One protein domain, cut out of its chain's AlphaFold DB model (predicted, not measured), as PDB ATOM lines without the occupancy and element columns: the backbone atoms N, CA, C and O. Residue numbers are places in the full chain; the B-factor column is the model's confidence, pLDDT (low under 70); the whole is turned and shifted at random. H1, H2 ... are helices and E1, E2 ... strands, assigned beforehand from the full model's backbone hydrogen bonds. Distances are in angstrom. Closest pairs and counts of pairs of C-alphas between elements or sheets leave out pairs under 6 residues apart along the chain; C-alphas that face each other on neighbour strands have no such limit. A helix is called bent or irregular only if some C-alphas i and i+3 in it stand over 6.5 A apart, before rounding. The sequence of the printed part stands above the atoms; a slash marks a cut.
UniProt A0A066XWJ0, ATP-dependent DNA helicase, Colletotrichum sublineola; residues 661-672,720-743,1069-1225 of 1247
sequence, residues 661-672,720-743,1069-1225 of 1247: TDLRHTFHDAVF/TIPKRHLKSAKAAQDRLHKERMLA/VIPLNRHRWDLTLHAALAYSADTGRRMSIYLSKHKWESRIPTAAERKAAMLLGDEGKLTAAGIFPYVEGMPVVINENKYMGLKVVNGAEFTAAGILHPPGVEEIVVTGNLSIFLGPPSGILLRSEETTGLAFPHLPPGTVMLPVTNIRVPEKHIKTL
ATOM      1  N   THR A 661     165.940 209.768 185.791       71.06
ATOM      2  CA  THR A 661     164.947 209.599 184.728       71.06
ATOM      3  C   THR A 661     165.423 208.565 183.707       71.06
ATOM      4  O   THR A 661     164.699 207.614 183.401       71.06
ATOM      5  N   ASP A 662     166.679 208.650 183.270       71.38
ATOM      6  CA  ASP A 662     167.290 207.697 182.343       71.38
ATOM      7  C   ASP A 662     167.383 206.273 182.924       71.38
ATOM      8  O   ASP A 662     167.100 205.288 182.230       71.38
ATOM      9  N   LEU A 663     167.697 206.136 184.221       74.56
ATOM     10  CA  LEU A 663     167.660 204.839 184.911       74.56
ATOM     11  C   LEU A 663     166.250 204.227 184.927       74.56
ATOM     12  O   LEU A 663     166.110 203.020 184.717       74.56
ATOM     13  N   ARG A 664     165.204 205.037 185.142       77.94
ATOM     14  CA  ARG A 664     163.805 204.573 185.176       77.94
ATOM     15  C   ARG A 664     163.326 204.101 183.803       77.94
ATOM     16  O   ARG A 664     162.799 202.992 183.707       77.94
ATOM     17  N   HIS A 665     163.558 204.888 182.751       78.69
ATOM     18  CA  HIS A 665     163.213 204.496 181.379       78.69
ATOM     19  C   HIS A 665     163.978 203.245 180.938       78.69
ATOM     20  O   HIS A 665     163.365 202.295 180.456       78.69
ATOM     21  N   THR A 666     165.294 203.196 181.175       78.31
ATOM     22  CA  THR A 666     166.119 202.039 180.792       78.31
ATOM     23  C   THR A 666     165.654 200.753 181.489       78.31
ATOM     24  O   THR A 666     165.616 199.695 180.856       78.31
ATOM     25  N   PHE A 667     165.258 200.825 182.767       84.38
ATOM     26  CA  PHE A 667     164.734 199.671 183.504       84.38
ATOM     27  C   PHE A 667     163.386 199.189 182.953       84.38
ATOM     28  O   PHE A 667     163.219 197.988 182.727       84.38
ATOM     29  N   HIS A 668     162.444 200.106 182.699       83.44
ATOM     30  CA  HIS A 668     161.138 199.771 182.116       83.44
ATOM     31  C   HIS A 668     161.305 199.107 180.742       83.44
ATOM     32  O   HIS A 668     160.843 197.981 180.546       83.44
ATOM     33  N   ASP A 669     162.098 199.717 179.856       78.75
ATOM     34  CA  ASP A 669     162.421 199.182 178.530       78.75
ATOM     35  C   ASP A 669     163.069 197.790 178.588       78.75
ATOM     36  O   ASP A 669     162.792 196.939 177.735       78.75
ATOM     37  N   ALA A 670     163.966 197.553 179.552       77.81
ATOM     38  CA  ALA A 670     164.636 196.269 179.737       77.81
ATOM     39  C   ALA A 670     163.639 195.173 180.145       77.81
ATOM     40  O   ALA A 670     163.578 194.129 179.486       77.81
ATOM     41  N   VAL A 671     162.817 195.424 181.170       79.50
ATOM     42  CA  VAL A 671     161.798 194.470 181.643       79.50
ATOM     43  C   VAL A 671     160.731 194.223 180.571       79.50
ATOM     44  O   VAL A 671     160.329 193.075 180.378       79.50
ATOM     45  N   PHE A 672     160.325 195.252 179.818       81.19
ATOM     46  CA  PHE A 672     159.366 195.121 178.717       81.19
ATOM     47  C   PHE A 672     159.858 194.139 177.641       81.19
ATOM     48  O   PHE A 672     159.116 193.245 177.233       81.19
ATOM     49  N   THR A 720     171.031 201.531 208.538       57.22
ATOM     50  CA  THR A 720     172.028 202.461 207.998       57.22
ATOM     51  C   THR A 720     173.286 202.429 208.864       57.22
ATOM     52  O   THR A 720     173.400 203.142 209.859       57.22
ATOM     53  N   ILE A 721     174.252 201.584 208.495       63.25
ATOM     54  CA  ILE A 721     175.545 201.497 209.188       63.25
ATOM     55  C   ILE A 721     176.488 202.612 208.677       63.25
ATOM     56  O   ILE A 721     176.754 202.679 207.475       63.25
ATOM     57  N   PRO A 722     177.064 203.465 209.552       66.38
ATOM     58  CA  PRO A 722     178.045 204.476 209.153       66.38
ATOM     59  C   PRO A 722     179.264 203.884 208.427       66.38
ATOM     60  O   PRO A 722     179.813 202.866 208.850       66.38
ATOM     61  N   LYS A 723     179.774 204.577 207.394       63.12
ATOM     62  CA  LYS A 723     180.921 204.123 206.570       63.12
ATOM     63  C   LYS A 723     182.152 203.684 207.387       63.12
ATOM     64  O   LYS A 723     182.850 202.762 206.976       63.12
ATOM     65  N   ARG A 724     182.407 204.306 208.547       66.50
ATOM     66  CA  ARG A 724     183.494 203.917 209.471       66.50
ATOM     67  C   ARG A 724     183.309 202.511 210.067       66.50
ATOM     68  O   ARG A 724     184.258 201.738 210.111       66.50
ATOM     69  N   HIS A 725     182.083 202.143 210.441       71.75
ATOM     70  CA  HIS A 725     181.769 200.828 211.005       71.75
ATOM     71  C   HIS A 725     181.832 199.733 209.923       71.75
ATOM     72  O   HIS A 725     182.328 198.646 210.196       71.75
ATOM     73  N   LEU A 726     181.444 200.040 208.674       70.94
ATOM     74  CA  LEU A 726     181.609 199.127 207.529       70.94
ATOM     75  C   LEU A 726     183.085 198.788 207.253       70.94
ATOM     76  O   LEU A 726     183.406 197.636 206.959       70.94
ATOM     77  N   LYS A 727     183.995 199.770 207.374       73.88
ATOM     78  CA  LYS A 727     185.447 199.530 207.269       73.88
ATOM     79  C   LYS A 727     185.946 198.599 208.383       73.88
ATOM     80  O   LYS A 727     186.685 197.668 208.083       73.88
ATOM     81  N   SER A 728     185.510 198.821 209.626       75.31
ATOM     82  CA  SER A 728     185.858 197.977 210.784       75.31
ATOM     83  C   SER A 728     185.368 196.530 210.616       75.31
ATOM     84  O   SER A 728     186.164 195.595 210.688       75.31
ATOM     85  N   ALA A 729     184.089 196.342 210.266       76.44
ATOM     86  CA  ALA A 729     183.505 195.028 209.989       76.44
ATOM     87  C   ALA A 729     184.270 194.271 208.890       76.44
ATOM     88  O   ALA A 729     184.602 193.095 209.049       76.44
ATOM     89  N   LYS A 730     184.610 194.963 207.791       79.38
ATOM     90  CA  LYS A 730     185.413 194.385 206.710       79.38
ATOM     91  C   LYS A 730     186.816 193.997 207.184       79.38
ATOM     92  O   LYS A 730     187.246 192.889 206.894       79.38
ATOM     93  N   ALA A 731     187.519 194.861 207.917       76.56
ATOM     94  CA  ALA A 731     188.862 194.557 208.414       76.56
ATOM     95  C   ALA A 731     188.874 193.329 209.346       76.56
ATOM     96  O   ALA A 731     189.767 192.490 209.243       76.56
ATOM     97  N   ALA A 732     187.848 193.177 210.193       78.94
ATOM     98  CA  ALA A 732     187.671 191.995 211.037       78.94
ATOM     99  C   ALA A 732     187.414 190.714 210.217       78.94
ATOM    100  O   ALA A 732     188.016 189.678 210.498       78.94
ATOM    101  N   GLN A 733     186.585 190.783 209.166       85.12
ATOM    102  CA  GLN A 733     186.391 189.670 208.225       85.12
ATOM    103  C   GLN A 733     187.676 189.320 207.463       85.12
ATOM    104  O   GLN A 733     188.032 188.148 207.387       85.12
ATOM    105  N   ASP A 734     188.388 190.317 206.931       76.00
ATOM    106  CA  ASP A 734     189.644 190.141 206.191       76.00
ATOM    107  C   ASP A 734     190.732 189.506 207.089       76.00
ATOM    108  O   ASP A 734     191.525 188.689 206.616       76.00
ATOM    109  N   ARG A 735     190.750 189.839 208.390       77.06
ATOM    110  CA  ARG A 735     191.628 189.233 209.405       77.06
ATOM    111  C   ARG A 735     191.250 187.781 209.703       77.06
ATOM    112  O   ARG A 735     192.087 186.903 209.502       77.06
ATOM    113  N   LEU A 736     190.005 187.509 210.106       77.12
ATOM    114  CA  LEU A 736     189.563 186.147 210.440       77.12
ATOM    115  C   LEU A 736     189.630 185.208 209.225       77.12
ATOM    116  O   LEU A 736     189.925 184.023 209.359       77.12
ATOM    117  N   HIS A 737     189.403 185.740 208.019       78.50
ATOM    118  CA  HIS A 737     189.646 185.022 206.775       78.50
ATOM    119  C   HIS A 737     191.100 184.543 206.683       78.50
ATOM    120  O   HIS A 737     191.307 183.360 206.427       78.50
ATOM    121  N   LYS A 738     192.090 185.419 206.911       72.25
ATOM    122  CA  LYS A 738     193.518 185.054 206.885       72.25
ATOM    123  C   LYS A 738     193.879 184.055 207.984       72.25
ATOM    124  O   LYS A 738     194.535 183.067 207.686       72.25
ATOM    125  N   GLU A 739     193.410 184.271 209.212       73.88
ATOM    126  CA  GLU A 739     193.632 183.353 210.341       73.88
ATOM    127  C   GLU A 739     193.094 181.945 210.027       73.88
ATOM    128  O   GLU A 739     193.810 180.955 210.168       73.88
ATOM    129  N   ARG A 740     191.871 181.839 209.486       73.06
ATOM    130  CA  ARG A 740     191.308 180.549 209.055       73.06
ATOM    131  C   ARG A 740     192.001 179.954 207.831       73.06
ATOM    132  O   ARG A 740     192.072 178.738 207.734       73.06
ATOM    133  N   MET A 741     192.523 180.767 206.911       69.25
ATOM    134  CA  MET A 741     193.331 180.265 205.790       69.25
ATOM    135  C   MET A 741     194.636 179.630 206.275       69.25
ATOM    136  O   MET A 741     194.968 178.545 205.813       69.25
ATOM    137  N   LEU A 742     195.324 180.251 207.240       64.50
ATOM    138  CA  LEU A 742     196.519 179.684 207.877       64.50
ATOM    139  C   LEU A 742     196.192 178.386 208.635       64.50
ATOM    140  O   LEU A 742     196.927 177.413 208.516       64.50
ATOM    141  N   ALA A 743     195.044 178.327 209.320       64.00
ATOM    142  CA  ALA A 743     194.582 177.116 210.001       64.00
ATOM    143  C   ALA A 743     194.170 175.979 209.038       64.00
ATOM    144  O   ALA A 743     194.458 174.817 209.313       64.00
ATOM    145  N   VAL A1069     167.773 174.227 186.719       79.94
ATOM    146  CA  VAL A1069     169.100 173.937 186.152       79.94
ATOM    147  C   VAL A1069     169.042 174.199 184.650       79.94
ATOM    148  O   VAL A1069     168.161 173.682 183.966       79.94
ATOM    149  N   ILE A1070     169.960 175.017 184.129       74.81
ATOM    150  CA  ILE A1070     169.940 175.486 182.736       74.81
ATOM    151  C   ILE A1070     171.312 175.336 182.059       74.81
ATOM    152  O   ILE A1070     172.335 175.529 182.711       74.81
ATOM    153  N   PRO A1071     171.365 175.041 180.745       64.12
ATOM    154  CA  PRO A1071     172.623 174.774 180.042       64.12
ATOM    155  C   PRO A1071     173.401 176.031 179.609       64.12
ATOM    156  O   PRO A1071     174.525 175.905 179.133       64.12
ATOM    157  N   LEU A1072     172.814 177.233 179.699       64.00
ATOM    158  CA  LEU A1072     173.414 178.480 179.202       64.00
ATOM    159  C   LEU A1072     173.221 179.639 180.191       64.00
ATOM    160  O   LEU A1072     172.086 180.022 180.479       64.00
ATOM    161  N   ASN A1073     174.323 180.274 180.605       63.53
ATOM    162  CA  ASN A1073     174.321 181.394 181.561       63.53
ATOM    163  C   ASN A1073     173.414 182.564 181.145       63.53
ATOM    164  O   ASN A1073     172.821 183.201 182.012       63.53
ATOM    165  N   ARG A1074     173.258 182.815 179.837       62.94
ATOM    166  CA  ARG A1074     172.453 183.925 179.301       62.94
ATOM    167  C   ARG A1074     170.972 183.888 179.714       62.94
ATOM    168  O   ARG A1074     170.352 184.934 179.780       62.94
ATOM    169  N   HIS A1075     170.405 182.707 179.993       70.06
ATOM    170  CA  HIS A1075     169.001 182.571 180.423       70.06
ATOM    171  C   HIS A1075     168.831 182.652 181.955       70.06
ATOM    172  O   HIS A1075     167.708 182.589 182.454       70.06
ATOM    173  N   ARG A1076     169.933 182.740 182.716       72.75
ATOM    174  CA  ARG A1076     169.912 182.729 184.188       72.75
ATOM    175  C   ARG A1076     169.236 183.976 184.744       72.75
ATOM    176  O   ARG A1076     168.395 183.856 185.622       72.75
ATOM    177  N   TRP A1077     169.573 185.137 184.183       72.00
ATOM    178  CA  TRP A1077     169.023 186.438 184.564       72.00
ATOM    179  C   TRP A1077     167.487 186.462 184.518       72.00
ATOM    180  O   TRP A1077     166.853 186.680 185.552       72.00
ATOM    181  N   ASP A1078     166.901 186.165 183.352       72.69
ATOM    182  CA  ASP A1078     165.451 186.175 183.128       72.69
ATOM    183  C   ASP A1078     164.709 185.349 184.195       72.69
ATOM    184  O   ASP A1078     163.717 185.790 184.783       72.69
ATOM    185  N   LEU A1079     165.226 184.146 184.477       79.06
ATOM    186  CA  LEU A1079     164.662 183.219 185.454       79.06
ATOM    187  C   LEU A1079     164.892 183.665 186.905       79.06
ATOM    188  O   LEU A1079     164.002 183.467 187.724       79.06
ATOM    189  N   THR A1080     166.021 184.302 187.233       80.88
ATOM    190  CA  THR A1080     166.269 184.866 188.571       80.88
ATOM    191  C   THR A1080     165.284 185.990 188.902       80.88
ATOM    192  O   THR A1080     164.741 186.003 190.007       80.88
ATOM    193  N   LEU A1081     164.987 186.894 187.960       82.75
ATOM    194  CA  LEU A1081     163.973 187.935 188.176       82.75
ATOM    195  C   LEU A1081     162.577 187.325 188.380       82.75
ATOM    196  O   LEU A1081     161.851 187.731 189.287       82.75
ATOM    197  N   HIS A1082     162.220 186.316 187.578       84.06
ATOM    198  CA  HIS A1082     160.956 185.593 187.728       84.06
ATOM    199  C   HIS A1082     160.855 184.878 189.090       84.06
ATOM    200  O   HIS A1082     159.834 184.997 189.766       84.06
ATOM    201  N   ALA A1083     161.918 184.191 189.519       85.81
ATOM    202  CA  ALA A1083     161.974 183.489 190.798       85.81
ATOM    203  C   ALA A1083     161.868 184.447 191.995       85.81
ATOM    204  O   ALA A1083     161.139 184.153 192.938       85.81
ATOM    205  N   ALA A1084     162.523 185.612 191.948       87.56
ATOM    206  CA  ALA A1084     162.429 186.615 193.010       87.56
ATOM    207  C   ALA A1084     161.016 187.228 193.122       87.56
ATOM    208  O   ALA A1084     160.511 187.403 194.230       87.56
ATOM    209  N   LEU A1085     160.351 187.493 191.987       86.25
ATOM    210  CA  LEU A1085     158.949 187.935 191.960       86.25
ATOM    211  C   LEU A1085     158.007 186.877 192.558       86.25
ATOM    212  O   LEU A1085     157.147 187.216 193.369       86.25
ATOM    213  N   ALA A1086     158.182 185.604 192.185       84.06
ATOM    214  CA  ALA A1086     157.403 184.497 192.740       84.06
ATOM    215  C   ALA A1086     157.641 184.342 194.253       84.06
ATOM    216  O   ALA A1086     156.691 184.281 195.022       84.06
ATOM    217  N   TYR A1087     158.899 184.390 194.700       86.75
ATOM    218  CA  TYR A1087     159.260 184.282 196.115       86.75
ATOM    219  C   TYR A1087     158.695 185.433 196.969       86.75
ATOM    220  O   TYR A1087     158.252 185.207 198.095       86.75
ATOM    221  N   SER A1088     158.657 186.666 196.445       87.75
ATOM    222  CA  SER A1088     157.983 187.798 197.103       87.75
ATOM    223  C   SER A1088     156.474 187.561 197.247       87.75
ATOM    224  O   SER A1088     155.925 187.796 198.324       87.75
ATOM    225  N   ALA A1089     155.817 187.044 196.202       83.69
ATOM    226  CA  ALA A1089     154.393 186.717 196.239       83.69
ATOM    227  C   ALA A1089     154.079 185.580 197.231       83.69
ATOM    228  O   ALA A1089     153.180 185.733 198.056       83.69
ATOM    229  N   ASP A1090     154.854 184.492 197.203       83.56
ATOM    230  CA  ASP A1090     154.677 183.314 198.066       83.56
ATOM    231  C   ASP A1090     154.913 183.629 199.553       83.56
ATOM    232  O   ASP A1090     154.220 183.107 200.425       83.56
ATOM    233  N   THR A1091     155.898 184.481 199.865       85.44
ATOM    234  CA  THR A1091     156.252 184.829 201.256       85.44
ATOM    235  C   THR A1091     155.535 186.067 201.794       85.44
ATOM    236  O   THR A1091     155.662 186.374 202.979       85.44
ATOM    237  N   GLY A1092     154.837 186.821 200.936       83.88
ATOM    238  CA  GLY A1092     154.260 188.129 201.264       83.88
ATOM    239  C   GLY A1092     155.292 189.218 201.599       83.88
ATOM    240  O   GLY A1092     154.913 190.302 202.040       83.88
ATOM    241  N   ARG A1093     156.596 188.952 201.424       85.69
ATOM    242  CA  ARG A1093     157.682 189.880 201.774       85.69
ATOM    243  C   ARG A1093     157.900 190.911 200.670       85.69
ATOM    244  O   ARG A1093     157.863 190.582 199.484       85.69
ATOM    245  N   ARG A1094     158.192 192.153 201.070       85.38
ATOM    246  CA  ARG A1094     158.510 193.266 200.160       85.38
ATOM    247  C   ARG A1094     159.705 192.913 199.268       85.38
ATOM    248  O   ARG A1094     160.732 192.441 199.755       85.38
ATOM    249  N   MET A1095     159.566 193.182 197.975       88.62
ATOM    250  CA  MET A1095     160.640 193.080 196.996       88.62
ATOM    251  C   MET A1095     161.353 194.427 196.852       88.62
ATOM    252  O   MET A1095     160.711 195.466 196.691       88.62
ATOM    253  N   SER A1096     162.681 194.393 196.851       88.56
ATOM    254  CA  SER A1096     163.550 195.542 196.596       88.56
ATOM    255  C   SER A1096     164.375 195.276 195.343       88.56
ATOM    256  O   SER A1096     165.125 194.306 195.291       88.56
ATOM    257  N   ILE A1097     164.263 196.122 194.324       87.75
ATOM    258  CA  ILE A1097     165.080 196.027 193.107       87.75
ATOM    259  C   ILE A1097     166.160 197.104 193.166       87.75
ATOM    260  O   ILE A1097     165.847 198.291 193.185       87.75
ATOM    261  N   TYR A1098     167.426 196.698 193.176       84.12
ATOM    262  CA  TYR A1098     168.564 197.616 193.154       84.12
ATOM    263  C   TYR A1098     169.070 197.753 191.721       84.12
ATOM    264  O   TYR A1098     169.441 196.758 191.090       84.12
ATOM    265  N   LEU A1099     169.080 198.982 191.206       80.44
ATOM    266  CA  LEU A1099     169.637 199.284 189.890       80.44
ATOM    267  C   LEU A1099     171.117 199.635 190.026       80.44
ATOM    268  O   LEU A1099     171.504 200.534 190.780       80.44
ATOM    269  N   SER A1100     171.962 198.925 189.285       72.12
ATOM    270  CA  SER A1100     173.400 199.150 189.318       72.12
ATOM    271  C   SER A1100     173.760 200.486 188.666       72.12
ATOM    272  O   SER A1100     173.508 200.712 187.484       72.12
ATOM    273  N   LYS A1101     174.425 201.371 189.420       66.69
ATOM    274  CA  LYS A1101     175.060 202.571 188.853       66.69
ATOM    275  C   LYS A1101     176.290 202.155 188.061       66.69
ATOM    276  O   LYS A1101     177.382 202.008 188.608       66.69
ATOM    277  N   HIS A1102     176.093 201.953 186.767       66.38
ATOM    278  CA  HIS A1102     177.175 201.749 185.820       66.38
ATOM    279  C   HIS A1102     177.967 203.056 185.681       66.38
ATOM    280  O   HIS A1102     177.419 204.067 185.243       66.38
ATOM    281  N   LYS A1103     179.250 203.041 186.068       59.28
ATOM    282  CA  LYS A1103     180.172 204.141 185.753       59.28
ATOM    283  C   LYS A1103     180.542 204.036 184.275       59.28
ATOM    284  O   LYS A1103     181.098 203.013 183.868       59.28
ATOM    285  N   TRP A1104     180.270 205.083 183.502       59.56
ATOM    286  CA  TRP A1104     180.652 205.156 182.096       59.56
ATOM    287  C   TRP A1104     181.876 206.050 181.949       59.56
ATOM    288  O   TRP A1104     181.864 207.231 182.290       59.56
ATOM    289  N   GLU A1105     182.957 205.454 181.461       48.31
ATOM    290  CA  GLU A1105     184.199 206.151 181.149       48.31
ATOM    291  C   GLU A1105     184.184 206.508 179.647       48.31
ATOM    292  O   GLU A1105     183.668 205.755 178.820       48.31
ATOM    293  N   SER A1106     184.767 207.649 179.273       50.78
ATOM    294  CA  SER A1106     184.897 208.181 177.896       50.78
ATOM    295  C   SER A1106     183.663 208.799 177.208       50.78
ATOM    296  O   SER A1106     183.856 209.754 176.460       50.78
ATOM    297  N   ARG A1107     182.422 208.308 177.379       59.56
ATOM    298  CA  ARG A1107     181.231 208.912 176.721       59.56
ATOM    299  C   ARG A1107     179.891 208.585 177.384       59.56
ATOM    300  O   ARG A1107     179.772 207.603 178.111       59.56
ATOM    301  N   ILE A1108     178.859 209.344 177.005       62.38
ATOM    302  CA  ILE A1108     177.453 208.999 177.254       62.38
ATOM    303  C   ILE A1108     177.073 207.766 176.392       62.38
ATOM    304  O   ILE A1108     177.303 207.771 175.175       62.38
ATOM    305  N   PRO A1109     176.520 206.690 176.980       67.31
ATOM    306  CA  PRO A1109     176.048 205.506 176.255       67.31
ATOM    307  C   PRO A1109     174.727 205.758 175.521       67.31
ATOM    308  O   PRO A1109     173.922 206.584 175.942       67.31
ATOM    309  N   THR A1110     174.441 204.996 174.464       74.25
ATOM    310  CA  THR A1110     173.129 205.032 173.785       74.25
ATOM    311  C   THR A1110     172.061 204.251 174.560       74.25
ATOM    312  O   THR A1110     172.387 203.310 175.280       74.25
ATOM    313  N   ALA A1111     170.773 204.568 174.377       67.88
ATOM    314  CA  ALA A1111     169.668 203.869 175.057       67.88
ATOM    315  C   ALA A1111     169.692 202.338 174.853       67.88
ATOM    316  O   ALA A1111     169.472 201.579 175.795       67.88
ATOM    317  N   ALA A1112     170.058 201.863 173.656       66.62
ATOM    318  CA  ALA A1112     170.221 200.433 173.387       66.62
ATOM    319  C   ALA A1112     171.401 199.804 174.155       66.62
ATOM    320  O   ALA A1112     171.296 198.667 174.613       66.62
ATOM    321  N   GLU A1113     172.509 200.532 174.335       69.00
ATOM    322  CA  GLU A1113     173.650 200.091 175.151       69.00
ATOM    323  C   GLU A1113     173.314 200.102 176.647       69.00
ATOM    324  O   GLU A1113     173.705 199.176 177.355       69.00
ATOM    325  N   ARG A1114     172.545 201.092 177.124       71.94
ATOM    326  CA  ARG A1114     172.042 201.146 178.509       71.94
ATOM    327  C   ARG A1114     171.094 199.978 178.801       71.94
ATOM    328  O   ARG A1114     171.297 199.262 179.778       71.94
ATOM    329  N   LYS A1115     170.135 199.711 177.907       72.56
ATOM    330  CA  LYS A1115     169.213 198.562 177.985       72.56
ATOM    331  C   LYS A1115     169.965 197.230 177.982       72.56
ATOM    332  O   LYS A1115     169.711 196.376 178.826       72.56
ATOM    333  N   ALA A1116     170.940 197.069 177.086       68.75
ATOM    334  CA  ALA A1116     171.791 195.883 177.053       68.75
ATOM    335  C   ALA A1116     172.661 195.739 178.319       68.75
ATOM    336  O   ALA A1116     172.887 194.619 178.767       68.75
ATOM    337  N   ALA A1117     173.114 196.843 178.921       69.56
ATOM    338  CA  ALA A1117     173.865 196.833 180.178       69.56
ATOM    339  C   ALA A1117     173.002 196.496 181.406       69.56
ATOM    340  O   ALA A1117     173.498 195.853 182.327       69.56
ATOM    341  N   MET A1118     171.710 196.838 181.406       71.50
ATOM    342  CA  MET A1118     170.776 196.363 182.434       71.50
ATOM    343  C   MET A1118     170.417 194.878 182.272       71.50
ATOM    344  O   MET A1118     170.236 194.184 183.270       71.50
ATOM    345  N   LEU A1119     170.364 194.380 181.032       67.38
ATOM    346  CA  LEU A1119     170.121 192.966 180.702       67.38
ATOM    347  C   LEU A1119     171.390 192.088 180.734       67.38
ATOM    348  O   LEU A1119     171.305 190.877 180.521       67.38
ATOM    349  N   LEU A1120     172.564 192.665 181.024       62.94
ATOM    350  CA  LEU A1120     173.783 191.915 181.330       62.94
ATOM    351  C   LEU A1120     173.589 191.140 182.640       62.94
ATOM    352  O   LEU A1120     173.710 191.682 183.744       62.94
ATOM    353  N   GLY A1121     173.306 189.847 182.496       57.88
ATOM    354  CA  GLY A1121     173.346 188.890 183.592       57.88
ATOM    355  C   GLY A1121     174.773 188.575 184.053       57.88
ATOM    356  O   GLY A1121     175.757 189.185 183.634       57.88
ATOM    357  N   ASP A1122     174.884 187.557 184.903       54.59
ATOM    358  CA  ASP A1122     176.156 187.058 185.434       54.59
ATOM    359  C   ASP A1122     176.963 186.281 184.363       54.59
ATOM    360  O   ASP A1122     177.050 185.050 184.363       54.59
ATOM    361  N   GLU A1123     177.530 187.005 183.394       52.00
ATOM    362  CA  GLU A1123     178.435 186.478 182.361       52.00
ATOM    363  C   GLU A1123     179.909 186.447 182.821       52.00
ATOM    364  O   GLU A1123     180.809 186.840 182.080       52.00
ATOM    365  N   GLY A1124     180.180 185.993 184.053       41.78
ATOM    366  CA  GLY A1124     181.495 185.524 184.538       41.78
ATOM    367  C   GLY A1124     182.671 186.518 184.557       41.78
ATOM    368  O   GLY A1124     183.746 186.186 185.050       41.78
ATOM    369  N   LYS A1125     182.495 187.725 184.011       47.28
ATOM    370  CA  LYS A1125     183.490 188.807 183.957       47.28
ATOM    371  C   LYS A1125     182.945 190.141 184.506       47.28
ATOM    372  O   LYS A1125     183.652 191.144 184.467       47.28
ATOM    373  N   LEU A1126     181.697 190.172 184.978       48.81
ATOM    374  CA  LEU A1126     181.092 191.291 185.710       48.81
ATOM    375  C   LEU A1126     180.848 190.840 187.150       48.81
ATOM    376  O   LEU A1126     180.382 189.730 187.369       48.81
ATOM    377  N   THR A1127     181.162 191.690 188.125       45.72
ATOM    378  CA  THR A1127     181.113 191.330 189.553       45.72
ATOM    379  C   THR A1127     179.709 191.379 190.166       45.72
ATOM    380  O   THR A1127     179.523 190.915 191.284       45.72
ATOM    381  N   ALA A1128     178.729 191.957 189.466       53.25
ATOM    382  CA  ALA A1128     177.309 191.929 189.815       53.25
ATOM    383  C   ALA A1128     176.447 192.252 188.574       53.25
ATOM    384  O   ALA A1128     176.955 192.772 187.576       53.25
ATOM    385  N   ALA A1129     175.154 191.919 188.630       63.59
ATOM    386  CA  ALA A1129     174.201 192.123 187.536       63.59
ATOM    387  C   ALA A1129     173.769 193.598 187.387       63.59
ATOM    388  O   ALA A1129     173.832 194.380 188.339       63.59
ATOM    389  N   GLY A1130     173.287 193.977 186.196       70.94
ATOM    390  CA  GLY A1130     172.741 195.322 185.946       70.94
ATOM    391  C   GLY A1130     171.497 195.649 186.785       70.94
ATOM    392  O   GLY A1130     171.319 196.781 187.235       70.94
ATOM    393  N   ILE A1131     170.686 194.630 187.070       78.56
ATOM    394  CA  ILE A1131     169.522 194.689 187.954       78.56
ATOM    395  C   ILE A1131     169.694 193.603 189.023       78.56
ATOM    396  O   ILE A1131     169.900 192.434 188.694       78.56
ATOM    397  N   PHE A1132     169.591 193.963 190.304       83.31
ATOM    398  CA  PHE A1132     169.656 193.018 191.420       83.31
ATOM    399  C   PHE A1132     168.311 192.974 192.171       83.31
ATOM    400  O   PHE A1132     168.038 193.861 192.987       83.31
ATOM    401  N   PRO A1133     167.444 191.981 191.896       87.12
ATOM    402  CA  PRO A1133     166.231 191.759 192.670       87.12
ATOM    403  C   PRO A1133     166.579 191.124 194.021       87.12
ATOM    404  O   PRO A1133     167.309 190.138 194.076       87.12
ATOM    405  N   TYR A1134     166.031 191.673 195.101       89.00
ATOM    406  CA  TYR A1134     166.222 191.218 196.474       89.00
ATOM    407  C   TYR A1134     164.877 191.027 197.175       89.00
ATOM    408  O   TYR A1134     163.999 191.886 197.113       89.00
ATOM    409  N   VAL A1135     164.750 189.919 197.901       89.44
ATOM    410  CA  VAL A1135     163.691 189.675 198.883       89.44
ATOM    411  C   VAL A1135     164.367 189.099 200.122       89.44
ATOM    412  O   VAL A1135     165.203 188.200 200.012       89.44
ATOM    413  N   GLU A1136     164.035 189.604 201.307       87.69
ATOM    414  CA  GLU A1136     164.667 189.133 202.540       87.69
ATOM    415  C   GLU A1136     164.410 187.633 202.754       87.69
ATOM    416  O   GLU A1136     163.273 187.157 202.702       87.69
ATOM    417  N   GLY A1137     165.476 186.883 203.026       85.75
ATOM    418  CA  GLY A1137     165.445 185.435 203.200       85.75
ATOM    419  C   GLY A1137     165.522 184.626 201.904       85.75
ATOM    420  O   GLY A1137     165.487 183.404 201.987       85.75
ATOM    421  N   MET A1138     165.628 185.251 200.724       87.75
ATOM    422  CA  MET A1138     165.804 184.496 199.477       87.75
ATOM    423  C   MET A1138     167.152 183.740 199.457       87.75
ATOM    424  O   MET A1138     168.145 184.245 200.000       87.75
ATOM    425  N   PRO A1139     167.226 182.562 198.808       86.62
ATOM    426  CA  PRO A1139     168.490 181.869 198.583       86.62
ATOM    427  C   PRO A1139     169.340 182.613 197.544       86.62
ATOM    428  O   PRO A1139     168.836 183.065 196.515       86.62
ATOM    429  N   VAL A1140     170.644 182.711 197.795       85.56
ATOM    430  CA  VAL A1140     171.632 183.320 196.896       85.56
ATOM    431  C   VAL A1140     172.842 182.410 196.713       85.56
ATOM    432  O   VAL A1140     173.239 181.691 197.626       85.56
ATOM    433  N   VAL A1141     173.439 182.471 195.523       81.12
ATOM    434  CA  VAL A1141     174.676 181.762 195.172       81.12
ATOM    435  C   VAL A1141     175.776 182.791 194.938       81.12
ATOM    436  O   VAL A1141     175.562 183.793 194.254       81.12
ATOM    437  N   ILE A1142     176.949 182.550 195.511       78.88
ATOM    438  CA  ILE A1142     178.137 183.387 195.327       78.88
ATOM    439  C   ILE A1142     178.847 182.992 194.028       78.88
ATOM    440  O   ILE A1142     178.997 181.809 193.756       78.88
ATOM    441  N   ASN A1143     179.322 183.961 193.237       69.56
ATOM    442  CA  ASN A1143     179.954 183.700 191.928       69.56
ATOM    443  C   ASN A1143     181.482 183.937 191.909       69.56
ATOM    444  O   ASN A1143     182.137 183.702 190.895       69.56
ATOM    445  N   GLU A1144     182.080 184.384 193.021       64.50
ATOM    446  CA  GLU A1144     183.523 184.642 193.146       64.50
ATOM    447  C   GLU A1144     184.110 184.081 194.452       64.50
ATOM    448  O   GLU A1144     183.439 183.992 195.478       64.50
ATOM    449  N   ASN A1145     185.396 183.718 194.437       69.75
ATOM    450  CA  ASN A1145     186.108 183.287 195.642       69.75
ATOM    451  C   ASN A1145     186.530 184.514 196.458       69.75
ATOM    452  O   ASN A1145     187.611 185.056 196.230       69.75
ATOM    453  N   LYS A1146     185.672 184.969 197.382       74.12
ATOM    454  CA  LYS A1146     185.891 186.218 198.130       74.12
ATOM    455  C   LYS A1146     186.547 186.011 199.491       74.12
ATOM    456  O   LYS A1146     187.507 186.705 199.803       74.12
ATOM    457  N   TYR A1147     186.057 185.046 200.269       77.50
ATOM    458  CA  TYR A1147     186.586 184.712 201.592       77.50
ATOM    459  C   TYR A1147     186.602 183.192 201.784       77.50
ATOM    460  O   TYR A1147     185.729 182.642 202.452       77.50
ATOM    461  N   MET A1148     187.598 182.501 201.214       71.94
ATOM    462  CA  MET A1148     187.685 181.028 201.276       71.94
ATOM    463  C   MET A1148     187.701 180.498 202.723       71.94
ATOM    464  O   MET A1148     186.900 179.636 203.062       71.94
ATOM    465  N   GLY A1149     188.493 181.102 203.617       70.81
ATOM    466  CA  GLY A1149     188.482 180.788 205.058       70.81
ATOM    467  C   GLY A1149     187.170 181.113 205.801       70.81
ATOM    468  O   GLY A1149     186.957 180.617 206.902       70.81
ATOM    469  N   LEU A1150     186.264 181.907 205.214       80.06
ATOM    470  CA  LEU A1150     184.887 182.111 205.704       80.06
ATOM    471  C   LEU A1150     183.848 181.359 204.845       80.06
ATOM    472  O   LEU A1150     182.658 181.632 204.953       80.06
ATOM    473  N   LYS A1151     184.305 180.459 203.960       75.50
ATOM    474  CA  LYS A1151     183.521 179.686 202.982       75.50
ATOM    475  C   LYS A1151     182.650 180.507 202.012       75.50
ATOM    476  O   LYS A1151     181.804 179.962 201.308       75.50
ATOM    477  N   VAL A1152     182.924 181.806 201.860       79.69
ATOM    478  CA  VAL A1152     182.310 182.655 200.823       79.69
ATOM    479  C   VAL A1152     183.063 182.441 199.505       79.69
ATOM    480  O   VAL A1152     184.009 183.170 199.180       79.69
ATOM    481  N   VAL A1153     182.678 181.388 198.781       70.56
ATOM    482  CA  VAL A1153     183.327 180.917 197.545       70.56
ATOM    483  C   VAL A1153     182.361 180.813 196.371       70.56
ATOM    484  O   VAL A1153     181.154 180.709 196.567       70.56
ATOM    485  N   ASN A1154     182.885 180.787 195.146       74.88
ATOM    486  CA  ASN A1154     182.078 180.549 193.952       74.88
ATOM    487  C   ASN A1154     181.308 179.219 194.084       74.88
ATOM    488  O   ASN A1154     181.901 178.196 194.420       74.88
ATOM    489  N   GLY A1155     179.998 179.258 193.841       70.06
ATOM    490  CA  GLY A1155     179.033 178.175 193.997       70.06
ATOM    491  C   GLY A1155     178.486 177.961 195.414       70.06
ATOM    492  O   GLY A1155     177.625 177.103 195.572       70.06
ATOM    493  N   ALA A1156     178.948 178.694 196.434       76.44
ATOM    494  CA  ALA A1156     178.427 178.549 197.797       76.44
ATOM    495  C   ALA A1156     177.030 179.176 197.949       76.44
ATOM    496  O   ALA A1156     176.772 180.273 197.446       76.44
ATOM    497  N   GLU A1157     176.151 178.477 198.669       82.94
ATOM    498  CA  GLU A1157     174.764 178.876 198.920       82.94
ATOM    499  C   GLU A1157     174.620 179.573 200.275       82.94
ATOM    500  O   GLU A1157     175.105 179.093 201.298       82.94
ATOM    501  N   PHE A1158     173.914 180.702 200.285       87.50
ATOM    502  CA  PHE A1158     173.589 181.461 201.490       87.50
ATOM    503  C   PHE A1158     172.135 181.930 201.449       87.50
ATOM    504  O   PHE A1158     171.539 182.096 200.387       87.50
ATOM    505  N   THR A1159     171.585 182.234 202.616       89.88
ATOM    506  CA  THR A1159     170.348 183.000 202.763       89.88
ATOM    507  C   THR A1159     170.691 184.485 202.832       89.88
ATOM    508  O   THR A1159     171.539 184.897 203.633       89.88
ATOM    509  N   ALA A1160     170.023 185.309 202.024       88.31
ATOM    510  CA  ALA A1160     170.157 186.762 202.077       88.31
ATOM    511  C   ALA A1160     169.409 187.309 203.311       88.31
ATOM    512  O   ALA A1160     168.209 187.574 203.270       88.31
ATOM    513  N   ALA A1161     170.115 187.413 204.437       86.12
ATOM    514  CA  ALA A1161     169.558 187.716 205.758       86.12
ATOM    515  C   ALA A1161     169.356 189.217 206.031       86.12
ATOM    516  O   ALA A1161     168.847 189.584 207.086       86.12
ATOM    517  N   GLY A1162     169.797 190.080 205.121       85.00
ATOM    518  CA  GLY A1162     169.675 191.525 205.241       85.00
ATOM    519  C   GLY A1162     170.441 192.245 204.138       85.00
ATOM    520  O   GLY A1162     171.268 191.659 203.434       85.00
ATOM    521  N   ILE A1163     170.190 193.542 204.006       84.00
ATOM    522  CA  ILE A1163     170.829 194.391 203.006       84.00
ATOM    523  C   ILE A1163     171.139 195.755 203.617       84.00
ATOM    524  O   ILE A1163     170.338 196.329 204.351       84.00
ATOM    525  N   LEU A1164     172.348 196.248 203.363       79.75
ATOM    526  CA  LEU A1164     172.838 197.506 203.911       79.75
ATOM    527  C   LEU A1164     172.643 198.594 202.860       79.75
ATOM    528  O   LEU A1164     173.260 198.551 201.795       79.75
ATOM    529  N   HIS A1165     171.785 199.569 203.139       74.31
ATOM    530  CA  HIS A1165     171.508 200.662 202.208       74.31
ATOM    531  C   HIS A1165     172.635 201.710 202.260       74.31
ATOM    532  O   HIS A1165     173.160 201.984 203.342       74.31
ATOM    533  N   PRO A1166     173.053 202.311 201.128       63.91
ATOM    534  CA  PRO A1166     173.967 203.444 201.167       63.91
ATOM    535  C   PRO A1166     173.238 204.705 201.652       63.91
ATOM    536  O   PRO A1166     172.097 204.939 201.247       63.91
ATOM    537  N   PRO A1167     173.880 205.548 202.481       60.47
ATOM    538  CA  PRO A1167     173.280 206.802 202.920       60.47
ATOM    539  C   PRO A1167     173.033 207.719 201.713       60.47
ATOM    540  O   PRO A1167     173.962 208.000 200.954       60.47
ATOM    541  N   GLY A1168     171.791 208.185 201.555       59.62
ATOM    542  CA  GLY A1168     171.383 209.089 200.473       59.62
ATOM    543  C   GLY A1168     170.997 208.421 199.145       59.62
ATOM    544  O   GLY A1168     171.020 209.094 198.120       59.62
ATOM    545  N   VAL A1169     170.664 207.123 199.123       66.12
ATOM    546  CA  VAL A1169     170.017 206.504 197.947       66.12
ATOM    547  C   VAL A1169     168.512 206.747 197.981       66.12
ATOM    548  O   VAL A1169     167.859 206.477 198.984       66.12
ATOM    549  N   GLU A1170     167.979 207.218 196.859       68.00
ATOM    550  CA  GLU A1170     166.550 207.431 196.649       68.00
ATOM    551  C   GLU A1170     165.799 206.097 196.485       68.00
ATOM    552  O   GLU A1170     166.223 205.207 195.735       68.00
ATOM    553  N   GLU A1171     164.682 205.972 197.202       80.44
ATOM    554  CA  GLU A1171     163.752 204.845 197.134       80.44
ATOM    555  C   GLU A1171     162.482 205.268 196.390       80.44
ATOM    556  O   GLU A1171     161.726 206.111 196.870       80.44
ATOM    557  N   ILE A1172     162.203 204.631 195.252       78.62
ATOM    558  CA  ILE A1172     160.920 204.765 194.563       78.62
ATOM    559  C   ILE A1172     160.009 203.629 195.030       78.62
ATOM    560  O   ILE A1172     160.184 202.467 194.649       78.62
ATOM    561  N   VAL A1173     159.019 203.968 195.855       79.44
ATOM    562  CA  VAL A1173     157.972 203.036 196.292       79.44
ATOM    563  C   VAL A1173     156.945 202.897 195.168       79.44
ATOM    564  O   VAL A1173     156.130 203.786 194.947       79.44
ATOM    565  N   VAL A1174     156.985 201.775 194.447       78.56
ATOM    566  CA  VAL A1174     156.062 201.489 193.336       78.56
ATOM    567  C   VAL A1174     154.718 200.990 193.876       78.56
ATOM    568  O   VAL A1174     153.660 201.369 193.383       78.56
ATOM    569  N   THR A1175     154.761 200.142 194.908       78.81
ATOM    570  CA  THR A1175     153.605 199.710 195.715       78.81
ATOM    571  C   THR A1175     154.064 199.421 197.146       78.81
ATOM    572  O   THR A1175     155.264 199.339 197.401       78.81
ATOM    573  N   GLY A1176     153.138 199.169 198.079       69.81
ATOM    574  CA  GLY A1176     153.486 198.767 199.452       69.81
ATOM    575  C   GLY A1176     154.438 197.559 199.547       69.81
ATOM    576  O   GLY A1176     155.231 197.487 200.487       69.81
ATOM    577  N   ASN A1177     154.434 196.674 198.541       79.06
ATOM    578  CA  ASN A1177     155.262 195.465 198.498       79.06
ATOM    579  C   ASN A1177     156.400 195.515 197.455       79.06
ATOM    580  O   ASN A1177     157.103 194.518 197.304       79.06
ATOM    581  N   LEU A1178     156.618 196.639 196.756       85.25
ATOM    582  CA  LEU A1178     157.675 196.773 195.742       85.25
ATOM    583  C   LEU A1178     158.373 198.138 195.805       85.25
ATOM    584  O   LEU A1178     157.752 199.168 195.531       85.25
ATOM    585  N   SER A1179     159.683 198.108 196.051       86.38
ATOM    586  CA  SER A1179     160.588 199.260 195.978       86.38
ATOM    587  C   SER A1179     161.612 199.112 194.862       86.38
ATOM    588  O   SER A1179     162.132 198.019 194.622       86.38
ATOM    589  N   ILE A1180     161.980 200.233 194.246       85.19
ATOM    590  CA  ILE A1180     163.125 200.339 193.341       85.19
ATOM    591  C   ILE A1180     164.121 201.332 193.946       85.19
ATOM    592  O   ILE A1180     163.773 202.476 194.224       85.19
ATOM    593  N   PHE A1181     165.360 200.889 194.154       83.25
ATOM    594  CA  PHE A1181     166.455 201.695 194.688       83.25
ATOM    595  C   PHE A1181     167.397 202.107 193.561       83.25
ATOM    596  O   PHE A1181     167.945 201.265 192.839       83.25
ATOM    597  N   LEU A1182     167.619 203.415 193.429       75.94
ATOM    598  CA  LEU A1182     168.480 203.986 192.393       75.94
ATOM    599  C   LEU A1182     169.945 203.978 192.840       75.94
ATOM    600  O   LEU A1182     170.563 205.018 193.084       75.94
ATOM    601  N   GLY A1183     170.498 202.773 192.969       72.38
ATOM    602  CA  GLY A1183     171.888 202.501 193.316       72.38
ATOM    603  C   GLY A1183     172.104 201.071 193.827       72.38
ATOM    604  O   GLY A1183     171.160 200.445 194.310       72.38
ATOM    605  N   PRO A1184     173.344 200.549 193.766       74.81
ATOM    606  CA  PRO A1184     173.681 199.280 194.400       74.81
ATOM    607  C   PRO A1184     173.596 199.401 195.936       74.81
ATOM    608  O   PRO A1184     173.800 200.495 196.474       74.81
ATOM    609  N   PRO A1185     173.347 198.303 196.670       79.88
ATOM    610  CA  PRO A1185     173.457 198.299 198.128       79.88
ATOM    611  C   PRO A1185     174.913 198.533 198.575       79.88
ATOM    612  O   PRO A1185     175.848 198.295 197.818       79.88
ATOM    613  N   SER A1186     175.132 198.956 199.823       75.62
ATOM    614  CA  SER A1186     176.480 199.042 200.423       75.62
ATOM    615  C   SER A1186     177.078 197.665 200.722       75.62
ATOM    616  O   SER A1186     178.296 197.490 200.742       75.62
ATOM    617  N   GLY A1187     176.220 196.678 200.967       80.75
ATOM    618  CA  GLY A1187     176.609 195.301 201.229       80.75
ATOM    619  C   GLY A1187     175.391 194.410 201.428       80.75
ATOM    620  O   GLY A1187     174.303 194.892 201.752       80.75
ATOM    621  N   ILE A1188     175.580 193.110 201.232       86.69
ATOM    622  CA  ILE A1188     174.558 192.083 201.454       86.69
ATOM    623  C   ILE A1188     174.977 191.279 202.684       86.69
ATOM    624  O   ILE A1188     176.134 190.869 202.782       86.69
ATOM    625  N   LEU A1189     174.056 191.069 203.625       87.94
ATOM    626  CA  LEU A1189     174.280 190.213 204.786       87.94
ATOM    627  C   LEU A1189     173.904 188.778 204.424       87.94
ATOM    628  O   LEU A1189     172.749 188.471 204.129       87.94
ATOM    629  N   LEU A1190     174.901 187.906 204.441       89.25
ATOM    630  CA  LEU A1190     174.779 186.491 204.128       89.25
ATOM    631  C   LEU A1190     174.712 185.690 205.426       89.25
ATOM    632  O   LEU A1190     175.472 185.951 206.360       89.25
ATOM    633  N   ARG A1191     173.819 184.700 205.471       89.12
ATOM    634  CA  ARG A1191     173.713 183.730 206.563       89.12
ATOM    635  C   ARG A1191     173.681 182.318 205.993       89.12
ATOM    636  O   ARG A1191     172.888 182.039 205.100       89.12
ATOM    637  N   SER A1192     174.497 181.431 206.536       85.44
ATOM    638  CA  SER A1192     174.372 179.979 206.382       85.44
ATOM    639  C   SER A1192     174.547 179.324 207.754       85.44
ATOM    640  O   SER A1192     174.842 180.007 208.738       85.44
ATOM    641  N   GLU A1193     174.377 178.006 207.842       76.75
ATOM    642  CA  GLU A1193     174.678 177.249 209.067       76.75
ATOM    643  C   GLU A1193     176.134 177.472 209.516       76.75
ATOM    644  O   GLU A1193     176.411 177.657 210.698       76.75
ATOM    645  N   GLU A1194     177.053 177.595 208.555       71.44
ATOM    646  CA  GLU A1194     178.491 177.783 208.776       71.44
ATOM    647  C   GLU A1194     178.869 179.183 209.287       71.44
ATOM    648  O   GLU A1194     179.951 179.365 209.853       71.44
ATOM    649  N   THR A1195     177.998 180.184 209.103       78.75
ATOM    650  CA  THR A1195     178.225 181.542 209.620       78.75
ATOM    651  C   THR A1195     177.624 181.768 211.000       78.75
ATOM    652  O   THR A1195     177.941 182.787 211.603       78.75
ATOM    653  N   THR A1196     176.793 180.856 211.523       76.75
ATOM    654  CA  THR A1196     176.045 181.030 212.790       76.75
ATOM    655  C   THR A1196     176.927 181.393 213.989       76.75
ATOM    656  O   THR A1196     176.573 182.289 214.751       76.75
ATOM    657  N   GLY A1197     178.096 180.760 214.119       73.94
ATOM    658  CA  GLY A1197     179.079 181.030 215.176       73.94
ATOM    659  C   GLY A1197     179.976 182.257 214.948       73.94
ATOM    660  O   GLY A1197     180.918 182.461 215.709       73.94
ATOM    661  N   LEU A1198     179.749 183.055 213.897       82.19
ATOM    662  CA  LEU A1198     180.538 184.254 213.600       82.19
ATOM    663  C   LEU A1198     179.887 185.517 214.174       82.19
ATOM    664  O   LEU A1198     178.691 185.761 214.001       82.19
ATOM    665  N   ALA A1199     180.703 186.372 214.788       82.50
ATOM    666  CA  ALA A1199     180.315 187.712 215.210       82.50
ATOM    667  C   ALA A1199     181.370 188.717 214.735       82.50
ATOM    668  O   ALA A1199     182.553 188.577 215.043       82.50
ATOM    669  N   PHE A1200     180.935 189.737 213.995       82.31
ATOM    670  CA  PHE A1200     181.796 190.816 213.507       82.31
ATOM    671  C   PHE A1200     181.318 192.172 214.043       82.31
ATOM    672  O   PHE A1200     180.120 192.344 214.283       82.31
ATOM    673  N   PRO A1201     182.221 193.158 214.203       77.56
ATOM    674  CA  PRO A1201     181.868 194.487 214.688       77.56
ATOM    675  C   PRO A1201     180.706 195.101 213.903       77.56
ATOM    676  O   PRO A1201     180.764 195.211 212.681       77.56
ATOM    677  N   HIS A1202     179.669 195.545 214.612       78.12
ATOM    678  CA  HIS A1202     178.503 196.248 214.054       78.12
ATOM    679  C   HIS A1202     177.647 195.462 213.036       78.12
ATOM    680  O   HIS A1202     176.738 196.053 212.452       78.12
ATOM    681  N   LEU A1203     177.885 194.161 212.837       81.25
ATOM    682  CA  LEU A1203     177.022 193.284 212.037       81.25
ATOM    683  C   LEU A1203     176.125 192.426 212.946       81.25
ATOM    684  O   LEU A1203     176.517 192.124 214.076       81.25
ATOM    685  N   PRO A1204     174.936 191.994 212.483       82.19
ATOM    686  CA  PRO A1204     174.129 191.024 213.216       82.19
ATOM    687  C   PRO A1204     174.901 189.712 213.449       82.19
ATOM    688  O   PRO A1204     175.543 189.223 212.510       82.19
ATOM    689  N   PRO A1205     174.819 189.101 214.646       82.38
ATOM    690  CA  PRO A1205     175.415 187.794 214.902       82.38
ATOM    691  C   PRO A1205     174.965 186.744 213.883       82.38
ATOM    692  O   PRO A1205     173.830 186.762 213.395       82.38
ATOM    693  N   GLY A1206     175.871 185.833 213.546       81.88
ATOM    694  CA  GLY A1206     175.620 184.776 212.578       81.88
ATOM    695  C   GLY A1206     175.668 185.215 211.110       81.88
ATOM    696  O   GLY A1206     175.247 184.441 210.251       81.88
ATOM    697  N   THR A1207     176.112 186.442 210.794       87.00
ATOM    698  CA  THR A1207     176.136 186.969 209.412       87.00
ATOM    699  C   THR A1207     177.530 187.382 208.938       87.00
ATOM    700  O   THR A1207     178.360 187.843 209.719       87.00
ATOM    701  N   VAL A1208     177.770 187.239 207.633       87.12
ATOM    702  CA  VAL A1208     178.949 187.759 206.921       87.12
ATOM    703  C   VAL A1208     178.483 188.830 205.936       87.12
ATOM    704  O   VAL A1208     177.553 188.605 205.163       87.12
ATOM    705  N   MET A1209     179.128 189.994 205.926       86.94
ATOM    706  CA  MET A1209     178.869 191.042 204.941       86.94
ATOM    707  C   MET A1209     179.669 190.784 203.661       86.94
ATOM    708  O   MET A1209     180.901 190.784 203.680       86.94
ATOM    709  N   LEU A1210     178.976 190.674 202.528       83.50
ATOM    710  CA  LEU A1210     179.575 190.799 201.202       83.50
ATOM    711  C   LEU A1210     179.525 192.279 200.771       83.50
ATOM    712  O   LEU A1210     178.436 192.779 200.477       83.50
ATOM    713  N   PRO A1211     180.657 193.012 200.752       73.50
ATOM    714  CA  PRO A1211     180.671 194.412 200.336       73.50
ATOM    715  C   PRO A1211     180.489 194.521 198.820       73.50
ATOM    716  O   PRO A1211     181.249 193.924 198.052       73.50
ATOM    717  N   VAL A1212     179.518 195.322 198.384       67.56
ATOM    718  CA  VAL A1212     179.266 195.564 196.958       67.56
ATOM    719  C   VAL A1212     180.067 196.785 196.513       67.56
ATOM    720  O   VAL A1212     179.913 197.889 197.029       67.56
ATOM    721  N   THR A1213     180.965 196.579 195.556       54.47
ATOM    722  CA  THR A1213     181.755 197.643 194.923       54.47
ATOM    723  C   THR A1213     181.036 198.194 193.695       54.47
ATOM    724  O   THR A1213     180.440 197.419 192.949       54.47
ATOM    725  N   ASN A1214     181.166 199.501 193.428       50.91
ATOM    726  CA  ASN A1214     180.660 200.127 192.198       50.91
ATOM    727  C   ASN A1214     181.087 199.337 190.950       50.91
ATOM    728  O   ASN A1214     182.279 199.127 190.714       50.91
ATOM    729  N   ILE A1215     180.106 198.928 190.143       49.97
ATOM    730  CA  ILE A1215     180.340 198.103 188.959       49.97
ATOM    731  C   ILE A1215     180.895 198.986 187.843       49.97
ATOM    732  O   ILE A1215     180.166 199.737 187.190       49.97
ATOM    733  N   ARG A1216     182.197 198.859 187.582       50.81
ATOM    734  CA  ARG A1216     182.780 199.316 186.319       50.81
ATOM    735  C   ARG A1216     182.413 198.291 185.254       50.81
ATOM    736  O   ARG A1216     182.873 197.156 185.331       50.81
ATOM    737  N   VAL A1217     181.595 198.675 184.277       46.97
ATOM    738  CA  VAL A1217     181.338 197.855 183.084       46.97
ATOM    739  C   VAL A1217     182.385 198.245 182.043       46.97
ATOM    740  O   VAL A1217     182.294 199.336 181.483       46.97
ATOM    741  N   PRO A1218     183.406 197.415 181.762       46.25
ATOM    742  CA  PRO A1218     184.433 197.800 180.806       46.25
ATOM    743  C   PRO A1218     183.828 197.751 179.399       46.25
ATOM    744  O   PRO A1218     183.278 196.717 179.016       46.25
ATOM    745  N   GLU A1219     183.960 198.814 178.595       45.66
ATOM    746  CA  GLU A1219     183.262 198.957 177.295       45.66
ATOM    747  C   GLU A1219     183.507 197.763 176.334       45.66
ATOM    748  O   GLU A1219     182.658 197.413 175.511       45.66
ATOM    749  N   LYS A1220     184.629 197.040 176.499       45.16
ATOM    750  CA  LYS A1220     184.925 195.779 175.789       45.16
ATOM    751  C   LYS A1220     183.855 194.675 175.981       45.16
ATOM    752  O   LYS A1220     183.699 193.866 175.073       45.16
ATOM    753  N   HIS A1221     183.113 194.652 177.097       44.41
ATOM    754  CA  HIS A1221     182.027 193.688 177.385       44.41
ATOM    755  C   HIS A1221     180.709 194.094 176.712       44.41
ATOM    756  O   HIS A1221     179.846 193.256 176.464       44.41
ATOM    757  N   ILE A1222     180.560 195.373 176.368       46.94
ATOM    758  CA  ILE A1222     179.364 195.904 175.708       46.94
ATOM    759  C   ILE A1222     179.409 195.594 174.207       46.94
ATOM    760  O   ILE A1222     178.388 195.311 173.586       46.94
ATOM    761  N   LYS A1223     180.610 195.501 173.621       40.97
ATOM    762  CA  LYS A1223     180.788 195.036 172.233       40.97
ATOM    763  C   LYS A1223     180.322 193.593 172.000       40.97
ATOM    764  O   LYS A1223     179.957 193.265 170.873       40.97
ATOM    765  N   THR A1224     180.309 192.751 173.034       41.84
ATOM    766  CA  THR A1224     179.748 191.388 172.995       41.84
ATOM    767  C   THR A1224     178.216 191.347 173.058       41.84
ATOM    768  O   THR A1224     177.646 190.324 172.699       41.84
ATOM    769  N   LEU A1225     177.546 192.451 173.417       42.97
ATOM    770  CA  LEU A1225     176.083 192.533 173.573       42.97
ATOM    771  C   LEU A1225     175.314 192.892 172.302       42.97
ATOM    772  O   LEU A1225     174.102 193.105 172.356       42.97
TER     773      LEU A1225
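Overview. This is residues 661 to 672, 720 to 743 and 1069 to 1225 of the 1247 residues of the protein "ATP-dependent DNA helicase" of Colletotrichum sublineola (UniProt A0A066XWJ0). Two small twisted four-stranded sheets stand next to each other: the helices H3 and H1 are on the sheet E2 E1 E6 E5, and one long helix, H2, only grazes the sheet E3 E4 E7 E8, coming closest to it at E8. H1, H4 and the short H5 form a row of helices at the end of the model away from H2. The printed part has 193 residues with five named helices and eight strands, in the order H1 H2 H3 E1 H4 E2 E3 E4 E5 E6 E7 E8 H5; the first sheet is mixed, the second antiparallel, and the class is mixed, helices and strands. It is compact, with a radius of gyration of the C-alphas of 17.1 A and spans of 49 by 39 by 38 A.

Along the chain. The first sheet has E2 (residues 1131 to 1135), E1 (1095 to 1099), E6 (1178 to 1181) and E5 (1171 to 1175). The second has E3 (1139 to 1141), E4 (1157 to 1164, 19.4 A), E7 (1187 to 1191) and E8 (1208 to 1211). H1 is residues 661 to 672 (16.6 A), from C-alpha 661 at (164.947, 209.599, 184.728). H2 is 723 to 743 (30.5 A), H3 1073 to 1091 (26.9 A), H4 1111 to 1118, and H5 1219 to 1225, ending at C-alpha 1225 (176.083, 192.533, 173.573).

Arrangement. E2 and E1 are antiparallel (N 1098 and O 1132, 2.9 A), E1 and E6 parallel (N 1097 and O 1179, 2.9 A), and hairpin E6 and E5 antiparallel (N 1180 and O 1172, 2.9 A). H1 and H3 are on one face of this sheet, in two layers, helices over a sheet. H3 lies over E2 at a height of 9.1 A, only just along the strands at 29 degrees on the local plane; its closest C-alphas to E2 are Ser 1088 and Val 1135, 6.3 A. H3 is only just irregular: C-alphas 1074 and 1077 are 6.8 A apart. H1 touches H4 with residues 666 to 670 alone, closest C-alphas Ala 670 and Lys 1115, 5.4 A, only just about perpendicular at 72 degrees. H4 touches H5, closest C-alphas Ala 1116 and Leu 1225, 6.5 A. E4 bends by 64 degrees at residue 1161 and pairs with E3 (N 1140 and O 1158, 2.8 A) and E7 (N 1161 and O 1189, 2.9 A); E7 and E8 are a hairpin (N 1190 and O 1208, 2.8 A). H2 only grazes this strongly twisted sheet with residues 726 to 733. Every O i to N i+4 pair is within hydrogen-bond range in H1, H2 and H4; it is 12 of 15 in H3 and 1 of 3 in H5, where 3 of 4 O i to N i+3 pairs are.

Size, cuts and confidence. The farthest C-alphas, Thr 661 and Ala 743, are 50.7 A apart. Residues 673 to 719 and 744 to 1068 are not printed, with gaps of 32.7 A and 35.0 A. The long links are E1 to H4, H4 to E2, E3 to E4 and E7 to E8. Mean pLDDT of the printed part is 73.4; 60 residues are under 70, among them 1212 to 1225.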